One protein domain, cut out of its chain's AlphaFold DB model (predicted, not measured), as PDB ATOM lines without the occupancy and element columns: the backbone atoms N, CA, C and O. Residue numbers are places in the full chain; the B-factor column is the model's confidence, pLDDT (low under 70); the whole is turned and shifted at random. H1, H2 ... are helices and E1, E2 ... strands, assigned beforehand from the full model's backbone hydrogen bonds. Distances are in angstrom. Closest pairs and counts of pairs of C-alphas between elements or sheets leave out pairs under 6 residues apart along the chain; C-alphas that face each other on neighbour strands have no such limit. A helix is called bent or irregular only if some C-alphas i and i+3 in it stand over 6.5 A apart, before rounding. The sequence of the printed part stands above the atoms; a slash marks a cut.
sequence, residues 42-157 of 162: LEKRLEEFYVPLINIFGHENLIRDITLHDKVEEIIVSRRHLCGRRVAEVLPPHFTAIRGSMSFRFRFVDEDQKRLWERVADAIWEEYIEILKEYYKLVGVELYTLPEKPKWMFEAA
ATOM      1  N   LEU A  42     178.844 149.932 124.099       96.75
ATOM      2  CA  LEU A  42     179.670 150.048 125.305       96.75
ATOM      3  C   LEU A  42     180.205 151.471 125.499       96.75
ATOM      4  O   LEU A  42     180.153 151.964 126.620       96.75
ATOM      5  N   GLU A  43     180.660 152.136 124.432       96.69
ATOM      6  CA  GLU A  43     181.082 153.546 124.467       96.69
ATOM      7  C   GLU A  43     179.957 154.419 125.018       96.69
ATOM      8  O   GLU A  43     180.145 155.118 126.010       96.69
ATOM      9  N   LYS A  44     178.744 154.270 124.474       97.50
ATOM     10  CA  LYS A  44     177.563 154.995 124.944       97.50
ATOM     11  C   LYS A  44     177.301 154.775 126.434       97.50
ATOM     12  O   LYS A  44     177.045 155.723 127.169       97.50
ATOM     13  N   ARG A  45     177.379 153.529 126.908       97.94
ATOM     14  CA  ARG A  45     177.215 153.216 128.335       97.94
ATOM     15  C   ARG A  45     178.274 153.917 129.186       97.94
ATOM     16  O   ARG A  45     177.931 154.527 130.200       97.94
ATOM     17  N   LEU A  46     179.542 153.830 128.785       97.50
ATOM     18  CA  LEU A  46     180.665 154.441 129.498       97.50
ATOM     19  C   LEU A  46     180.508 155.965 129.573       97.50
ATOM     20  O   LEU A  46     180.556 156.520 130.668       97.50
ATOM     21  N   GLU A  47     180.271 156.621 128.441       97.69
ATOM     22  CA  GLU A  47     180.257 158.081 128.317       97.69
ATOM     23  C   GLU A  47     178.982 158.728 128.856       97.69
ATOM     24  O   GLU A  47     179.039 159.804 129.452       97.69
ATOM     25  N   GLU A  48     177.824 158.093 128.667       97.88
ATOM     26  CA  GLU A  48     176.546 158.708 129.013       97.88
ATOM     27  C   GLU A  48     176.039 158.328 130.408       97.88
ATOM     28  O   GLU A  48     175.215 159.071 130.949       97.88
ATOM     29  N   PHE A  49     176.505 157.216 130.992       98.06
ATOM     30  CA  PHE A  49     176.023 156.715 132.284       98.06
ATOM     31  C   PHE A  49     177.141 156.576 133.326       98.06
ATOM     32  O   PHE A  49     177.121 157.275 134.339       98.06
ATOM     33  N   TYR A  50     178.132 155.709 133.093       98.12
ATOM     34  CA  TYR A  50     179.100 155.341 134.138       98.12
ATOM     35  C   TYR A  50     180.088 156.464 134.471       98.12
ATOM     36  O   TYR A  50     180.176 156.876 135.627       98.12
ATOM     37  N   VAL A  51     180.817 156.985 133.479       97.38
ATOM     38  CA  VAL A  51     181.847 158.016 133.691       97.38
ATOM     39  C   VAL A  51     181.260 159.287 134.315       97.38
ATOM     40  O   VAL A  51     181.834 159.771 135.294       97.38
ATOM     41  N   PRO A  52     180.111 159.826 133.849       97.31
ATOM     42  CA  PRO A  52     179.500 160.987 134.485       97.31
ATOM     43  C   PRO A  52     179.169 160.761 135.963       97.31
ATOM     44  O   PRO A  52     179.510 161.610 136.783       97.31
ATOM     45  N   LEU A  53     178.553 159.626 136.319       97.44
ATOM     46  CA  LEU A  53     178.181 159.337 137.708       97.44
ATOM     47  C   LEU A  53     179.411 159.134 138.594       97.44
ATOM     48  O   LEU A  53     179.479 159.716 139.673       97.44
ATOM     49  N   ILE A  54     180.411 158.383 138.124       97.38
ATOM     50  CA  ILE A  54     181.667 158.165 138.856       97.38
ATOM     51  C   ILE A  54     182.373 159.496 139.117       97.38
ATOM     52  O   ILE A  54     182.786 159.759 140.245       97.38
ATOM     53  N   ASN A  55     182.459 160.367 138.108       95.19
ATOM     54  CA  ASN A  55     183.062 161.687 138.262       95.19
ATOM     55  C   ASN A  55     182.279 162.543 139.266       95.19
ATOM     56  O   ASN A  55     182.865 163.116 140.180       95.19
ATOM     57  N   ILE A  56     180.953 162.603 139.144       95.50
ATOM     58  CA  ILE A  56     180.119 163.408 140.044       95.50
ATOM     59  C   ILE A  56     180.180 162.877 141.485       95.50
ATOM     60  O   ILE A  56     180.208 163.663 142.433       95.50
ATOM     61  N   PHE A  57     180.255 161.564 141.692       96.06
ATOM     62  CA  PHE A  57     180.315 160.967 143.029       96.06
ATOM     63  C   PHE A  57     181.713 160.984 143.646       96.06
ATOM     64  O   PHE A  57     181.819 161.146 144.857       96.06
ATOM     65  N   GLY A  58     182.775 160.856 142.849       92.88
ATOM     66  CA  GLY A  58     184.143 160.669 143.342       92.88
ATOM     67  C   GLY A  58     185.049 161.903 143.307       92.88
ATOM     68  O   GLY A  58     186.078 161.914 143.971       92.88
ATOM     69  N   HIS A  59     184.711 162.949 142.545       90.69
ATOM     70  CA  HIS A  59     185.623 164.084 142.364       90.69
ATOM     71  C   HIS A  59     185.637 165.001 143.598       90.69
ATOM     72  O   HIS A  59     184.608 165.588 143.955       90.69
ATOM     73  N   GLU A  60     186.796 165.137 144.248       84.06
ATOM     74  CA  GLU A  60     186.919 165.829 145.541       84.06
ATOM     75  C   GLU A  60     186.677 167.342 145.439       84.06
ATOM     76  O   GLU A  60     185.954 167.913 146.249       84.06
ATOM     77  N   ASN A  61     187.200 167.975 144.387       83.75
ATOM     78  CA  ASN A  61     187.158 169.431 144.196       83.75
ATOM     79  C   ASN A  61     185.882 169.942 143.507       83.75
ATOM     80  O   ASN A  61     185.822 171.093 143.074       83.75
ATOM     81  N   LEU A  62     184.862 169.092 143.369       86.62
ATOM     82  CA  LEU A  62     183.628 169.436 142.672       86.62
ATOM     83  C   LEU A  62     182.579 169.967 143.662       86.62
ATOM     84  O   LEU A  62     182.182 169.263 144.595       86.62
ATOM     85  N   ILE A  63     182.111 171.200 143.455       85.31
ATOM     86  CA  ILE A  63     181.019 171.781 144.248       85.31
ATOM     87  C   ILE A  63     179.704 171.152 143.788       85.31
ATOM     88  O   ILE A  63     179.300 171.329 142.643       85.31
ATOM     89  N   ARG A  64     179.029 170.431 144.684       84.25
ATOM     90  CA  ARG A  64     177.786 169.691 144.422       84.25
ATOM     91  C   ARG A  64     176.570 170.582 144.598       84.25
ATOM     92  O   ARG A  64     175.805 170.443 145.541       84.25
ATOM     93  N   ASP A  65     176.439 171.535 143.687       87.31
ATOM     94  CA  ASP A  65     175.311 172.456 143.641       87.31
ATOM     95  C   ASP A  65     174.039 171.810 143.051       87.31
ATOM     96  O   ASP A  65     173.995 170.629 142.699       87.31
ATOM     97  N   ILE A  66     172.983 172.613 142.925       88.88
ATOM     98  CA  ILE A  66     171.692 172.177 142.376       88.88
ATOM     99  C   ILE A  66     171.842 171.608 140.957       88.88
ATOM    100  O   ILE A  66     171.152 170.647 140.624       88.88
ATOM    101  N   THR A  67     172.762 172.133 140.143       92.00
ATOM    102  CA  THR A  67     172.951 171.667 138.762       92.00
ATOM    103  C   THR A  67     173.493 170.243 138.720       92.00
ATOM    104  O   THR A  67     173.055 169.436 137.901       92.00
ATOM    105  N   LEU A  68     174.396 169.889 139.640       92.75
ATOM    106  CA  LEU A  68     174.908 168.525 139.734       92.75
ATOM    107  C   LEU A  68     173.893 167.554 140.324       92.75
ATOM    108  O   LEU A  68     173.853 166.408 139.881       92.75
ATOM    109  N   HIS A  69     173.049 167.996 141.259       93.50
ATOM    110  CA  HIS A  69     171.900 167.197 141.693       93.50
ATOM    111  C   HIS A  69     170.981 166.870 140.508       93.50
ATOM    112  O   HIS A  69     170.653 165.705 140.296       93.50
ATOM    113  N   ASP A  70     170.627 167.879 139.711       94.00
ATOM    114  CA  ASP A  70     169.725 167.719 138.569       94.00
ATOM    115  C   ASP A  70     170.345 166.839 137.482       94.00
ATOM    116  O   ASP A  70     169.660 166.023 136.877       94.00
ATOM    117  N   LYS A  71     171.664 166.929 137.289       95.75
ATOM    118  CA  LYS A  71     172.397 166.059 136.369       95.75
ATOM    119  C   LYS A  71     172.407 164.600 136.823       95.75
ATOM    120  O   LYS A  71     172.257 163.710 135.990       95.75
ATOM    121  N   VAL A  72     172.592 164.331 138.118       96.31
ATOM    122  CA  VAL A  72     172.494 162.957 138.646       96.31
ATOM    123  C   VAL A  72     171.083 162.426 138.428       96.31
ATOM    124  O   VAL A  72     170.939 161.334 137.884       96.31
ATOM    125  N   GLU A  73     170.066 163.214 138.782       96.81
ATOM    126  CA  GLU A  73     168.655 162.876 138.578       96.81
ATOM    127  C   GLU A  73     168.353 162.572 137.100       96.81
ATOM    128  O   GLU A  73     167.792 161.525 136.773       96.81
ATOM    129  N   GLU A  74     168.802 163.434 136.184       97.25
ATOM    130  CA  GLU A  74     168.648 163.242 134.742       97.25
ATOM    131  C   GLU A  74     169.240 161.902 134.300       97.25
ATOM    132  O   GLU A  74     168.577 161.142 133.591       97.25
ATOM    133  N   ILE A  75     170.467 161.578 134.720       97.69
ATOM    134  CA  ILE A  75     171.139 160.340 134.310       97.69
ATOM    135  C   ILE A  75     170.393 159.114 134.848       97.69
ATOM    136  O   ILE A  75     170.092 158.197 134.079       97.69
ATOM    137  N   ILE A  76     170.074 159.075 136.144       96.75
ATOM    138  CA  ILE A  76     169.472 157.879 136.760       96.75
ATOM    139  C   ILE A  76     168.037 157.628 136.285       96.75
ATOM    140  O   ILE A  76     167.592 156.479 136.309       96.75
ATOM    141  N   VAL A  77     167.329 158.672 135.836       95.81
ATOM    142  CA  VAL A  77     165.970 158.570 135.292       95.81
ATOM    143  C   VAL A  77     166.008 158.296 133.787       95.81
ATOM    144  O   VAL A  77     165.507 157.271 133.329       95.81
ATOM    145  N   SER A  78     166.621 159.181 132.995       95.94
ATOM    146  CA  SER A  78     166.542 159.122 131.525       95.94
ATOM    147  C   SER A  78     167.469 158.071 130.907       95.94
ATOM    148  O   SER A  78     167.152 157.468 129.878       95.94
ATOM    149  N   ARG A  79     168.604 157.790 131.556       97.00
ATOM    150  CA  ARG A  79     169.649 156.890 131.043       97.00
ATOM    151  C   ARG A  79     169.706 155.571 131.798       97.00
ATOM    152  O   ARG A  79     170.619 154.779 131.581       97.00
ATOM    153  N   ARG A  80     168.691 155.271 132.617       95.25
ATOM    154  CA  ARG A  80     168.576 154.012 133.369       95.25
ATOM    155  C   ARG A  80     168.700 152.768 132.489       95.25
ATOM    156  O   ARG A  80     169.252 151.764 132.912       95.25
ATOM    157  N   HIS A  81     168.230 152.845 131.245       95.25
ATOM    158  CA  HIS A  81     168.317 151.758 130.265       95.25
ATOM    159  C   HIS A  81     169.759 151.396 129.851       95.25
ATOM    160  O   HIS A  81     169.967 150.352 129.236       95.25
ATOM    161  N   LEU A  82     170.748 152.245 130.160       97.12
ATOM    162  CA  LEU A  82     172.168 151.991 129.900       97.12
ATOM    163  C   LEU A  82     172.864 151.248 131.048       97.12
ATOM    164  O   LEU A  82     173.968 150.736 130.852       97.12
ATOM    165  N   CYS A  83     172.259 151.176 132.236       95.38
ATOM    166  CA  CYS A  83     172.852 150.457 133.358       95.38
ATOM    167  C   CYS A  83     172.653 148.942 133.219       95.38
ATOM    168  O   CYS A  83     171.720 148.470 132.563       95.38
ATOM    169  N   GLY A  84     173.570 148.166 133.790       96.12
ATOM    170  CA  GLY A  84     173.448 146.721 133.843       96.12
ATOM    171  C   GLY A  84     172.462 146.287 134.921       96.12
ATOM    172  O   GLY A  84     171.914 147.081 135.687       96.12
ATOM    173  N   ARG A  85     172.227 144.977 134.975       96.00
ATOM    174  CA  ARG A  85     171.275 144.384 135.913       96.00
ATOM    175  C   ARG A  85     171.646 144.658 137.377       96.00
ATOM    176  O   ARG A  85     170.748 144.930 138.164       96.00
ATOM    177  N   ARG A  86     172.937 144.612 137.732       95.69
ATOM    178  CA  ARG A  86     173.407 144.771 139.119       95.69
ATOM    179  C   ARG A  86     173.106 146.179 139.616       95.69
ATOM    180  O   ARG A  86     172.582 146.338 140.711       95.69
ATOM    181  N   VAL A  87     173.370 147.189 138.787       97.62
ATOM    182  CA  VAL A  87     173.013 148.579 139.100       97.62
ATOM    183  C   VAL A  87     171.497 148.758 139.112       97.62
ATOM    184  O   VAL A  87     170.973 149.349 140.051       97.62
ATOM    185  N   ALA A  88     170.769 148.217 138.131       96.38
ATOM    186  CA  ALA A  88     169.316 148.375 138.041       96.38
ATOM    187  C   ALA A  88     168.556 147.846 139.272       96.38
ATOM    188  O   ALA A  88     167.532 148.430 139.634       96.38
ATOM    189  N   GLU A  89     169.052 146.770 139.893       96.50
ATOM    190  CA  GLU A  89     168.473 146.138 141.088       96.50
ATOM    191  C   GLU A  89     168.612 146.998 142.353       96.50
ATOM    192  O   GLU A  89     167.729 146.967 143.210       96.50
ATOM    193  N   VAL A  90     169.690 147.781 142.474       97.12
ATOM    194  CA  VAL A  90     169.979 148.576 143.684       97.12
ATOM    195  C   VAL A  90     169.726 150.072 143.517       97.12
ATOM    196  O   VAL A  90     169.572 150.774 144.514       97.12
ATOM    197  N   LEU A  91     169.698 150.574 142.280       97.06
ATOM    198  CA  LEU A  91     169.561 151.994 141.970       97.06
ATOM    199  C   LEU A  91     168.145 152.490 142.316       97.06
ATOM    200  O   LEU A  91     167.175 152.026 141.715       97.06
ATOM    201  N   PRO A  92     167.982 153.471 143.215       96.31
ATOM    202  CA  PRO A  92     166.677 154.069 143.486       96.31
ATOM    203  C   PRO A  92     166.088 154.763 142.243       96.31
ATOM    204  O   PRO A  92     166.826 155.075 141.305       96.31
ATOM    205  N   PRO A  93     164.768 155.008 142.191       94.94
ATOM    206  CA  PRO A  93     164.152 155.739 141.081       94.94
ATOM    207  C   PRO A  93     164.535 157.227 141.040       94.94
ATOM    208  O   PRO A  93     164.513 157.810 139.964       94.94
ATOM    209  N   HIS A  94     164.904 157.812 142.184       96.06
ATOM    210  CA  HIS A  94     165.242 159.230 142.342       96.06
ATOM    211  C   HIS A  94     166.468 159.406 143.232       96.06
ATOM    212  O   HIS A  94     166.731 158.580 144.111       96.06
ATOM    213  N   PHE A  95     167.191 160.505 143.040       95.88
ATOM    214  CA  PHE A  95     168.364 160.856 143.816       95.88
ATOM    215  C   PHE A  95     167.948 161.441 145.166       95.88
ATOM    216  O   PHE A  95     167.236 162.440 145.235       95.88
ATOM    217  N   THR A  96     168.386 160.817 146.264       94.50
ATOM    218  CA  THR A  96     167.873 161.144 147.610       94.50
ATOM    219  C   THR A  96     168.779 162.082 148.405       94.50
ATOM    220  O   THR A  96     168.518 162.336 149.580       94.50
ATOM    221  N   ALA A  97     169.850 162.598 147.799       92.88
ATOM    222  CA  ALA A  97     170.681 163.594 148.459       92.88
ATOM    223  C   ALA A  97     169.898 164.900 148.667       92.88
ATOM    224  O   ALA A  97     169.146 165.346 147.797       92.88
ATOM    225  N   ILE A  98     170.117 165.545 149.809       91.44
ATOM    226  CA  ILE A  98     169.513 166.818 150.194       91.44
ATOM    227  C   ILE A  98     169.902 167.883 149.168       91.44
ATOM    228  O   ILE A  98     171.065 168.279 149.061       91.44
ATOM    229  N   ARG A  99     168.911 168.363 148.417       87.06
ATOM    230  CA  ARG A  99     169.097 169.375 147.375       87.06
ATOM    231  C   ARG A  99     169.410 170.744 147.986       87.06
ATOM    232  O   ARG A  99     168.879 171.105 149.033       87.06
ATOM    233  N   GLY A 100     170.252 171.520 147.303       70.56
ATOM    234  CA  GLY A 100     170.586 172.895 147.699       70.56
ATOM    235  C   GLY A 100     171.760 173.019 148.672       70.56
ATOM    236  O   GLY A 100     172.057 174.121 149.131       70.56
ATOM    237  N   SER A 101     172.462 171.924 148.977       67.38
ATOM    238  CA  SER A 101     173.687 172.000 149.767       67.38
ATOM    239  C   SER A 101     174.862 172.411 148.874       67.38
ATOM    240  O   SER A 101     175.341 171.601 148.096       67.38
ATOM    241  N   MET A 102     175.365 173.644 148.978       76.81
ATOM    242  CA  MET A 102     176.671 173.981 148.390       76.81
ATOM    243  C   MET A 102     177.771 173.326 149.231       76.81
ATOM    244  O   MET A 102     178.251 173.897 150.208       76.81
ATOM    245  N   SER A 103     178.098 172.076 148.908       84.38
ATOM    246  CA  SER A 103     179.095 171.265 149.608       84.38
ATOM    247  C   SER A 103     179.998 170.550 148.607       84.38
ATOM    248  O   SER A 103     179.608 170.283 147.471       84.38
ATOM    249  N   PHE A 104     181.200 170.186 149.044       88.56
ATOM    250  CA  PHE A 104     182.057 169.244 148.321       88.56
ATOM    251  C   PHE A 104     181.587 167.791 148.478       88.56
ATOM    252  O   PHE A 104     182.227 166.882 147.963       88.56
ATOM    253  N   ARG A 105     180.483 167.539 149.190       91.12
ATOM    254  CA  ARG A 105     179.897 166.209 149.389       91.12
ATOM    255  C   ARG A 105     178.394 166.238 149.150       91.12
ATOM    256  O   ARG A 105     177.737 167.227 149.463       91.12
ATOM    257  N   PHE A 106     177.843 165.143 148.632       93.81
ATOM    258  CA  PHE A 106     176.396 164.950 148.650       93.81
ATOM    259  C   PHE A 106     175.965 164.590 150.064       93.81
ATOM    260  O   PHE A 106     176.439 163.603 150.631       93.81
ATOM    261  N   ARG A 107     175.069 165.408 150.619       93.00
ATOM    262  CA  ARG A 107     174.480 165.182 151.935       93.00
ATOM    263  C   ARG A 107     173.251 164.308 151.835       93.00
ATOM    264  O   ARG A 107     172.359 164.606 151.053       93.00
ATOM    265  N   PHE A 108     173.169 163.291 152.674       94.31
ATOM    266  CA  PHE A 108     171.990 162.444 152.822       94.31
ATOM    267  C   PHE A 108     171.303 162.710 154.155       94.31
ATOM    268  O   PHE A 108     171.923 163.230 155.082       94.31
ATOM    269  N   VAL A 109     170.013 162.389 154.240       92.50
ATOM    270  CA  VAL A 109     169.208 162.654 155.444       92.50
ATOM    271  C   VAL A 109     169.758 161.917 156.662       92.50
ATOM    272  O   VAL A 109     169.801 162.479 157.753       92.50
ATOM    273  N   ASP A 110     170.217 160.689 156.452       94.00
ATOM    274  CA  ASP A 110     170.733 159.802 157.481       94.00
ATOM    275  C   ASP A 110     171.831 158.885 156.916       94.00
ATOM    276  O   ASP A 110     172.166 158.900 155.724       94.00
ATOM    277  N   GLU A 111     172.422 158.094 157.809       94.88
ATOM    278  CA  GLU A 111     173.484 157.149 157.469       94.88
ATOM    279  C   GLU A 111     172.973 155.984 156.603       94.88
ATOM    280  O   GLU A 111     173.735 155.444 155.802       94.88
ATOM    281  N   ASP A 112     171.694 155.612 156.698       95.69
ATOM    282  CA  ASP A 112     171.126 154.508 155.918       95.69
ATOM    283  C   ASP A 112     170.971 154.886 154.442       95.69
ATOM    284  O   ASP A 112     171.334 154.106 153.555       95.69
ATOM    285  N   GLN A 113     170.519 156.108 154.159       95.56
ATOM    286  CA  GLN A 113     170.489 156.663 152.810       95.56
ATOM    287  C   GLN A 113     171.893 156.836 152.241       95.56
ATOM    288  O   GLN A 113     172.130 156.488 151.084       95.56
ATOM    289  N   LYS A 114     172.844 157.324 153.045       96.38
ATOM    290  CA  LYS A 114     174.246 157.398 152.623       96.38
ATOM    291  C   LYS A 114     174.766 156.009 152.235       96.38
ATOM    292  O   LYS A 114     175.282 155.846 151.133       96.38
ATOM    293  N   ARG A 115     174.574 154.995 153.088       97.31
ATOM    294  CA  ARG A 115     174.989 153.605 152.821       97.31
ATOM    295  C   ARG A 115     174.313 153.015 151.590       97.31
ATOM    296  O   ARG A 115     174.938 152.263 150.847       97.31
ATOM    297  N   LEU A 116     173.038 153.334 151.359       97.19
ATOM    298  CA  LEU A 116     172.342 152.945 150.134       97.19
ATOM    299  C   LEU A 116     173.071 153.487 148.902       97.19
ATOM    300  O   LEU A 116     173.361 152.718 147.989       97.19
ATOM    301  N   TRP A 117     173.409 154.776 148.889       97.69
ATOM    302  CA  TRP A 117     174.104 155.390 147.758       97.69
ATOM    303  C   TRP A 117     175.562 154.958 147.625       97.69
ATOM    304  O   TRP A 117     176.042 154.843 146.501       97.69
ATOM    305  N   GLU A 118     176.247 154.624 148.721       98.00
ATOM    306  CA  GLU A 118     177.556 153.957 148.663       98.00
ATOM    307  C   GLU A 118     177.456 152.600 147.957       98.00
ATOM    308  O   GLU A 118     178.236 152.336 147.044       98.00
ATOM    309  N   ARG A 119     176.445 151.774 148.279       98.12
ATOM    310  CA  ARG A 119     176.208 150.501 147.570       98.12
ATOM    311  C   ARG A 119     175.907 150.704 146.086       98.12
ATOM    312  O   ARG A 119     176.366 149.926 145.255       98.12
ATOM    313  N   VAL A 120     175.138 151.736 145.746       98.38
ATOM    314  CA  VAL A 120     174.843 152.084 144.348       98.38
ATOM    315  C   VAL A 120     176.119 152.497 143.615       98.38
ATOM    316  O   VAL A 120     176.381 151.995 142.525       98.38
ATOM    317  N   ALA A 121     176.926 153.381 144.205       98.31
ATOM    318  CA  ALA A 121     178.178 153.838 143.612       98.31
ATOM    319  C   ALA A 121     179.189 152.691 143.449       98.31
ATOM    320  O   ALA A 121     179.864 152.602 142.423       98.31
ATOM    321  N   ASP A 122     179.227 151.761 144.404       98.38
ATOM    322  CA  ASP A 122     180.027 150.540 144.316       98.38
ATOM    323  C   ASP A 122     179.571 149.638 143.165       98.38
ATOM    324  O   ASP A 122     180.397 149.238 142.346       98.38
ATOM    325  N   ALA A 123     178.263 149.398 143.025       98.38
ATOM    326  CA  ALA A 123     177.723 148.631 141.905       98.38
ATOM    327  C   ALA A 123     178.018 149.294 140.546       98.38
ATOM    328  O   ALA A 123     178.371 148.607 139.585       98.38
ATOM    329  N   ILE A 124     177.916 150.629 140.464       98.44
ATOM    330  CA  ILE A 124     178.273 151.411 139.270       98.44
ATOM    331  C   ILE A 124     179.752 151.217 138.933       98.44
ATOM    332  O   ILE A 124     180.083 150.982 137.773       98.44
ATOM    333  N   TRP A 125     180.634 151.303 139.928       98.31
ATOM    334  CA  TRP A 125     182.072 151.140 139.737       98.31
ATOM    335  C   TRP A 125     182.444 149.735 139.255       98.31
ATOM    336  O   TRP A 125     183.233 149.587 138.322       98.31
ATOM    337  N   GLU A 126     181.869 148.700 139.860       97.94
ATOM    338  CA  GLU A 126     182.133 147.319 139.461       97.94
ATOM    339  C   GLU A 126     181.686 147.044 138.020       97.94
ATOM    340  O   GLU A 126     182.475 146.534 137.221       97.94
ATOM    341  N   GLU A 127     180.454 147.429 137.660       98.12
ATOM    342  CA  GLU A 127     179.965 147.283 136.285       98.12
ATOM    343  C   GLU A 127     180.795 148.117 135.297       98.12
ATOM    344  O   GLU A 127     181.096 147.648 134.199       98.12
ATOM    345  N   TYR A 128     181.213 149.328 135.680       98.00
ATOM    346  CA  TYR A 128     182.094 150.168 134.869       98.00
ATOM    347  C   TYR A 128     183.409 149.460 134.535       98.00
ATOM    348  O   TYR A 128     183.804 149.425 133.371       98.00
ATOM    349  N   ILE A 129     184.071 148.851 135.525       97.69
ATOM    350  CA  ILE A 129     185.328 148.123 135.305       97.69
ATOM    351  C   ILE A 129     185.117 146.914 134.388       97.69
ATOM    352  O   ILE A 129     185.954 146.652 133.520       97.69
ATOM    353  N   GLU A 130     184.016 146.178 134.547       96.38
ATOM    354  CA  GLU A 130     183.674 145.055 133.665       96.38
ATOM    355  C   GLU A 130     183.482 145.516 132.211       96.38
ATOM    356  O   GLU A 130     184.070 144.941 131.291       96.38
ATOM    357  N   ILE A 131     182.730 146.599 132.006       96.31
ATOM    358  CA  ILE A 131     182.466 147.179 130.682       96.31
ATOM    359  C   ILE A 131     183.741 147.738 130.060       96.31
ATOM    360  O   ILE A 131     183.974 147.543 128.869       96.31
ATOM    361  N   LEU A 132     184.587 148.399 130.849       96.12
ATOM    362  CA  LEU A 132     185.841 148.973 130.373       96.12
ATOM    363  C   LEU A 132     186.802 147.882 129.879       96.12
ATOM    364  O   LEU A 132     187.382 148.009 128.801       96.12
ATOM    365  N   LYS A 133     186.913 146.767 130.614       95.00
ATOM    366  CA  LYS A 133     187.681 145.584 130.180       95.00
ATOM    367  C   LYS A 133     187.136 145.004 128.876       95.00
ATOM    368  O   LYS A 133     187.907 144.652 127.982       95.00
ATOM    369  N   GLU A 134     185.813 144.884 128.769       94.69
ATOM    370  CA  GLU A 134     185.159 144.389 127.556       94.69
ATOM    371  C   GLU A 134     185.425 145.310 126.361       94.69
ATOM    372  O   GLU A 134     185.765 144.834 125.275       94.69
ATOM    373  N   TYR A 135     185.332 146.621 126.575       94.69
ATOM    374  CA  TYR A 135     185.615 147.633 125.572       94.69
ATOM    375  C   TYR A 135     187.066 147.546 125.082       94.69
ATOM    376  O   TYR A 135     187.284 147.403 123.878       94.69
ATOM    377  N   TYR A 136     188.052 147.507 125.985       93.88
ATOM    378  CA  TYR A 136     189.467 147.353 125.619       93.88
ATOM    379  C   TYR A 136     189.743 146.076 124.827       93.88
ATOM    380  O   TYR A 136     190.418 146.119 123.796       93.88
ATOM    381  N   LYS A 137     189.135 144.951 125.222       91.69
ATOM    382  CA  LYS A 137     189.216 143.698 124.458       91.69
ATOM    383  C   LYS A 137     188.628 143.841 123.050       91.69
ATOM    384  O   LYS A 137     189.152 143.261 122.098       91.69
ATOM    385  N   LEU A 138     187.540 144.594 122.894       91.62
ATOM    386  CA  LEU A 138     186.904 144.829 121.596       91.62
ATOM    387  C   LEU A 138     187.703 145.770 120.695       91.62
ATOM    388  O   LEU A 138     187.672 145.562 119.482       91.62
ATOM    389  N   VAL A 139     188.431 146.744 121.236       89.81
ATOM    390  CA  VAL A 139     189.294 147.632 120.433       89.81
ATOM    391  C   VAL A 139     190.712 147.086 120.229       89.81
ATOM    392  O   VAL A 139     191.463 147.639 119.437       89.81
ATOM    393  N   GLY A 140     191.064 145.970 120.877       88.69
ATOM    394  CA  GLY A 140     192.371 145.321 120.719       88.69
ATOM    395  C   GLY A 140     193.478 145.939 121.574       88.69
ATOM    396  O   GLY A 140     194.651 145.800 121.247       88.69
ATOM    397  N   VAL A 141     193.122 146.623 122.664       89.56
ATOM    398  CA  VAL A 141     194.094 147.133 123.635       89.56
ATOM    399  C   VAL A 141     194.468 145.991 124.582       89.56
ATOM    400  O   VAL A 141     193.666 145.584 125.424       89.56
ATOM    401  N   GLU A 142     195.677 145.452 124.422       78.25
ATOM    402  CA  GLU A 142     196.178 144.309 125.207       78.25
ATOM    403  C   GLU A 142     196.849 144.729 126.519       78.25
ATOM    404  O   GLU A 142     196.761 144.021 127.521       78.25
ATOM    405  N   LEU A 143     197.482 145.904 126.532       81.69
ATOM    406  CA  LEU A 143     198.124 146.488 127.705       81.69
ATOM    407  C   LEU A 143     197.329 147.716 128.141       81.69
ATOM    408  O   LEU A 143     197.394 148.766 127.506       81.69
ATOM    409  N   TYR A 144     196.574 147.579 129.227       83.88
ATOM    410  CA  TYR A 144     195.854 148.687 129.843       83.88
ATOM    411  C   TYR A 144     196.007 148.655 131.356       83.88
ATOM    412  O   TYR A 144     196.068 147.596 131.983       83.88
ATOM    413  N   THR A 145     196.022 149.842 131.948       87.06
ATOM    414  CA  THR A 145     195.836 150.025 133.382       87.06
ATOM    415  C   THR A 145     194.375 150.360 133.640       87.06
ATOM    416  O   THR A 145     193.745 151.133 132.915       87.06
ATOM    417  N   LEU A 146     193.803 149.725 134.658       92.25
ATOM    418  CA  LEU A 146     192.474 150.087 135.128       92.25
ATOM    419  C   LEU A 146     192.593 151.275 136.080       92.25
ATOM    420  O   LEU A 146     193.565 151.339 136.836       92.25
ATOM    421  N   PRO A 147     191.625 152.202 136.060       93.50
ATOM    422  CA  PRO A 147     191.601 153.288 137.022       93.50
ATOM    423  C   PRO A 147     191.392 152.743 138.439       93.50
ATOM    424  O   PRO A 147     190.743 151.712 138.637       93.50
ATOM    425  N   GLU A 148     191.923 153.454 139.428       94.50
ATOM    426  CA  GLU A 148     191.685 153.155 140.838       94.50
ATOM    427  C   GLU A 148     190.286 153.603 141.262       94.50
ATOM    428  O   GLU A 148     189.749 154.588 140.749       94.50
ATOM    429  N   LYS A 149     189.693 152.876 142.217       95.75
ATOM    430  CA  LYS A 149     188.375 153.218 142.754       95.75
ATOM    431  C   LYS A 149     188.460 154.559 143.487       95.75
ATOM    432  O   LYS A 149     189.218 154.655 144.454       95.75
ATOM    433  N   PRO A 150     187.680 155.575 143.087       94.88
ATOM    434  CA  PRO A 150     187.679 156.846 143.790       94.88
ATOM    435  C   PRO A 150     186.989 156.711 145.150       94.88
ATOM    436  O   PRO A 150     186.173 155.818 145.391       94.88
ATOM    437  N   LYS A 151     187.282 157.655 146.042       95.00
ATOM    438  CA  LYS A 151     186.537 157.809 147.287       95.00
ATOM    439  C   LYS A 151     185.212 158.509 147.002       95.00
ATOM    440  O   LYS A 151     185.198 159.599 146.439       95.00
ATOM    441  N   TRP A 152     184.100 157.922 147.435       96.69
ATOM    442  CA  TRP A 152     182.797 158.565 147.285       96.69
ATOM    443  C   TRP A 152     182.663 159.771 148.213       96.69
ATOM    444  O   TRP A 152     182.878 159.697 149.427       96.69
ATOM    445  N   MET A 153     182.291 160.904 147.630       95.94
ATOM    446  CA  MET A 153     182.120 162.180 148.315       95.94
ATOM    447  C   MET A 153     180.699 162.296 148.858       95.94
ATOM    448  O   MET A 153     179.931 163.181 148.483       95.94
ATOM    449  N   PHE A 154     180.347 161.367 149.740       95.25
ATOM    450  CA  PHE A 154     179.056 161.300 150.414       95.25
ATOM    451  C   PHE A 154     179.222 161.603 151.904       95.25
ATOM    452  O   PHE A 154     180.265 161.316 152.499       95.25
ATOM    453  N   GLU A 155     178.204 162.200 152.511       94.31
ATOM    454  CA  GLU A 155     178.130 162.408 153.956       94.31
ATOM    455  C   GLU A 155     176.680 162.328 154.444       94.31
ATOM    456  O   GLU A 155     175.748 162.651 153.710       94.31
ATOM    457  N   ALA A 156     176.482 161.892 155.684       92.50
ATOM    458  CA  ALA A 156     175.186 161.979 156.342       92.50
ATOM    459  C   ALA A 156     175.050 163.355 157.003       92.50
ATOM    460  O   ALA A 156     176.028 163.911 157.514       92.50
ATOM    461  N   ALA A 157     173.846 163.922 156.992       84.81
ATOM    462  CA  ALA A 157     173.555 165.121 157.757       84.81
ATOM    463  C   ALA A 157     173.743 164.833 159.260       84.81
ATOM    464  O   ALA A 157     173.426 163.732 159.719       84.81
TER     465      ALA A 157
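AT A GLANCE: This is residues 42 to 157 of the 162 residues of an uncharacterized protein of Acidilobales archaeon (UniProt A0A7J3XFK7). A small sheet of two short strands, E1 and E2, lies at one end of the long helix H4, which makes the longest axis. H1 packs on H4 and H2 packs on H1, while the short H3 is beside H4; residues 140 to 153 fold back along H4 to E2. The printed part has 116 residues, in the order H1 H2 H3 E1 H4 E2; E1 and E2 are parallel and the class is mostly helix. It is compact, with a radius of gyration of the C-alphas of 14.4 A, and spans 45 by 27 by 24 A.

IN THESE COORDINATES: Find E1 at residues 106 to 108 and E2 at residues 154 to 156. H4, residues 111 to 139, runs 41.4 A from C-alpha 111 at (173.484, 157.149, 157.469) to C-alpha 139 at (189.294, 147.632, 120.433). H1, residues 42 to 58, spans 21.4 A from C-alpha 42 at (179.670, 150.048, 125.305); it has a kink of 28 degrees near residue 50 and is irregular, with C-alphas 48 and 51 at 7.1 A. H2 is residues 66 to 78, 17.7 A, and H3 residues 85 to 90.

HOW THE PARTS SIT: Look first at E1 and E2, where N 108 and O 155 are 2.9 A apart, within hydrogen-bond range. E1, H4 and E2 form a strand-helix-strand unit, parallel neighbour strands with a helix between, its crossover right-handed. H4 touches H1, closest C-alphas Tyr 50 and Tyr 128, 6.0 A, opposite ways at 36 degrees, only just a steep tilt. With residues 119 to 127 alone H4 touches H3, closest C-alphas Val 87 and Ala 123, 5.5 A, at a shallow tilt of 11 degrees. H1 and H2, a helical hairpin, touch at Phe 49 and Ile 75, their closest C-alphas, 6.4 A; the tilt of 35.0 degrees is only just shallow. H2 and H4 are apart. Every O i to N i+4 pair is within hydrogen-bond range in H2 and H4, against 10 of 13 in H1 and 1 of 2 in H3.

THE WHOLE: The farthest C-alphas, Gly 140 and Ala 157, are 46.0 A apart. The printed part has no cut; the links H3 to E1 and H4 to E2 are long. Mean pLDDT of the printed part is 93.6, and residue 101 is under 70.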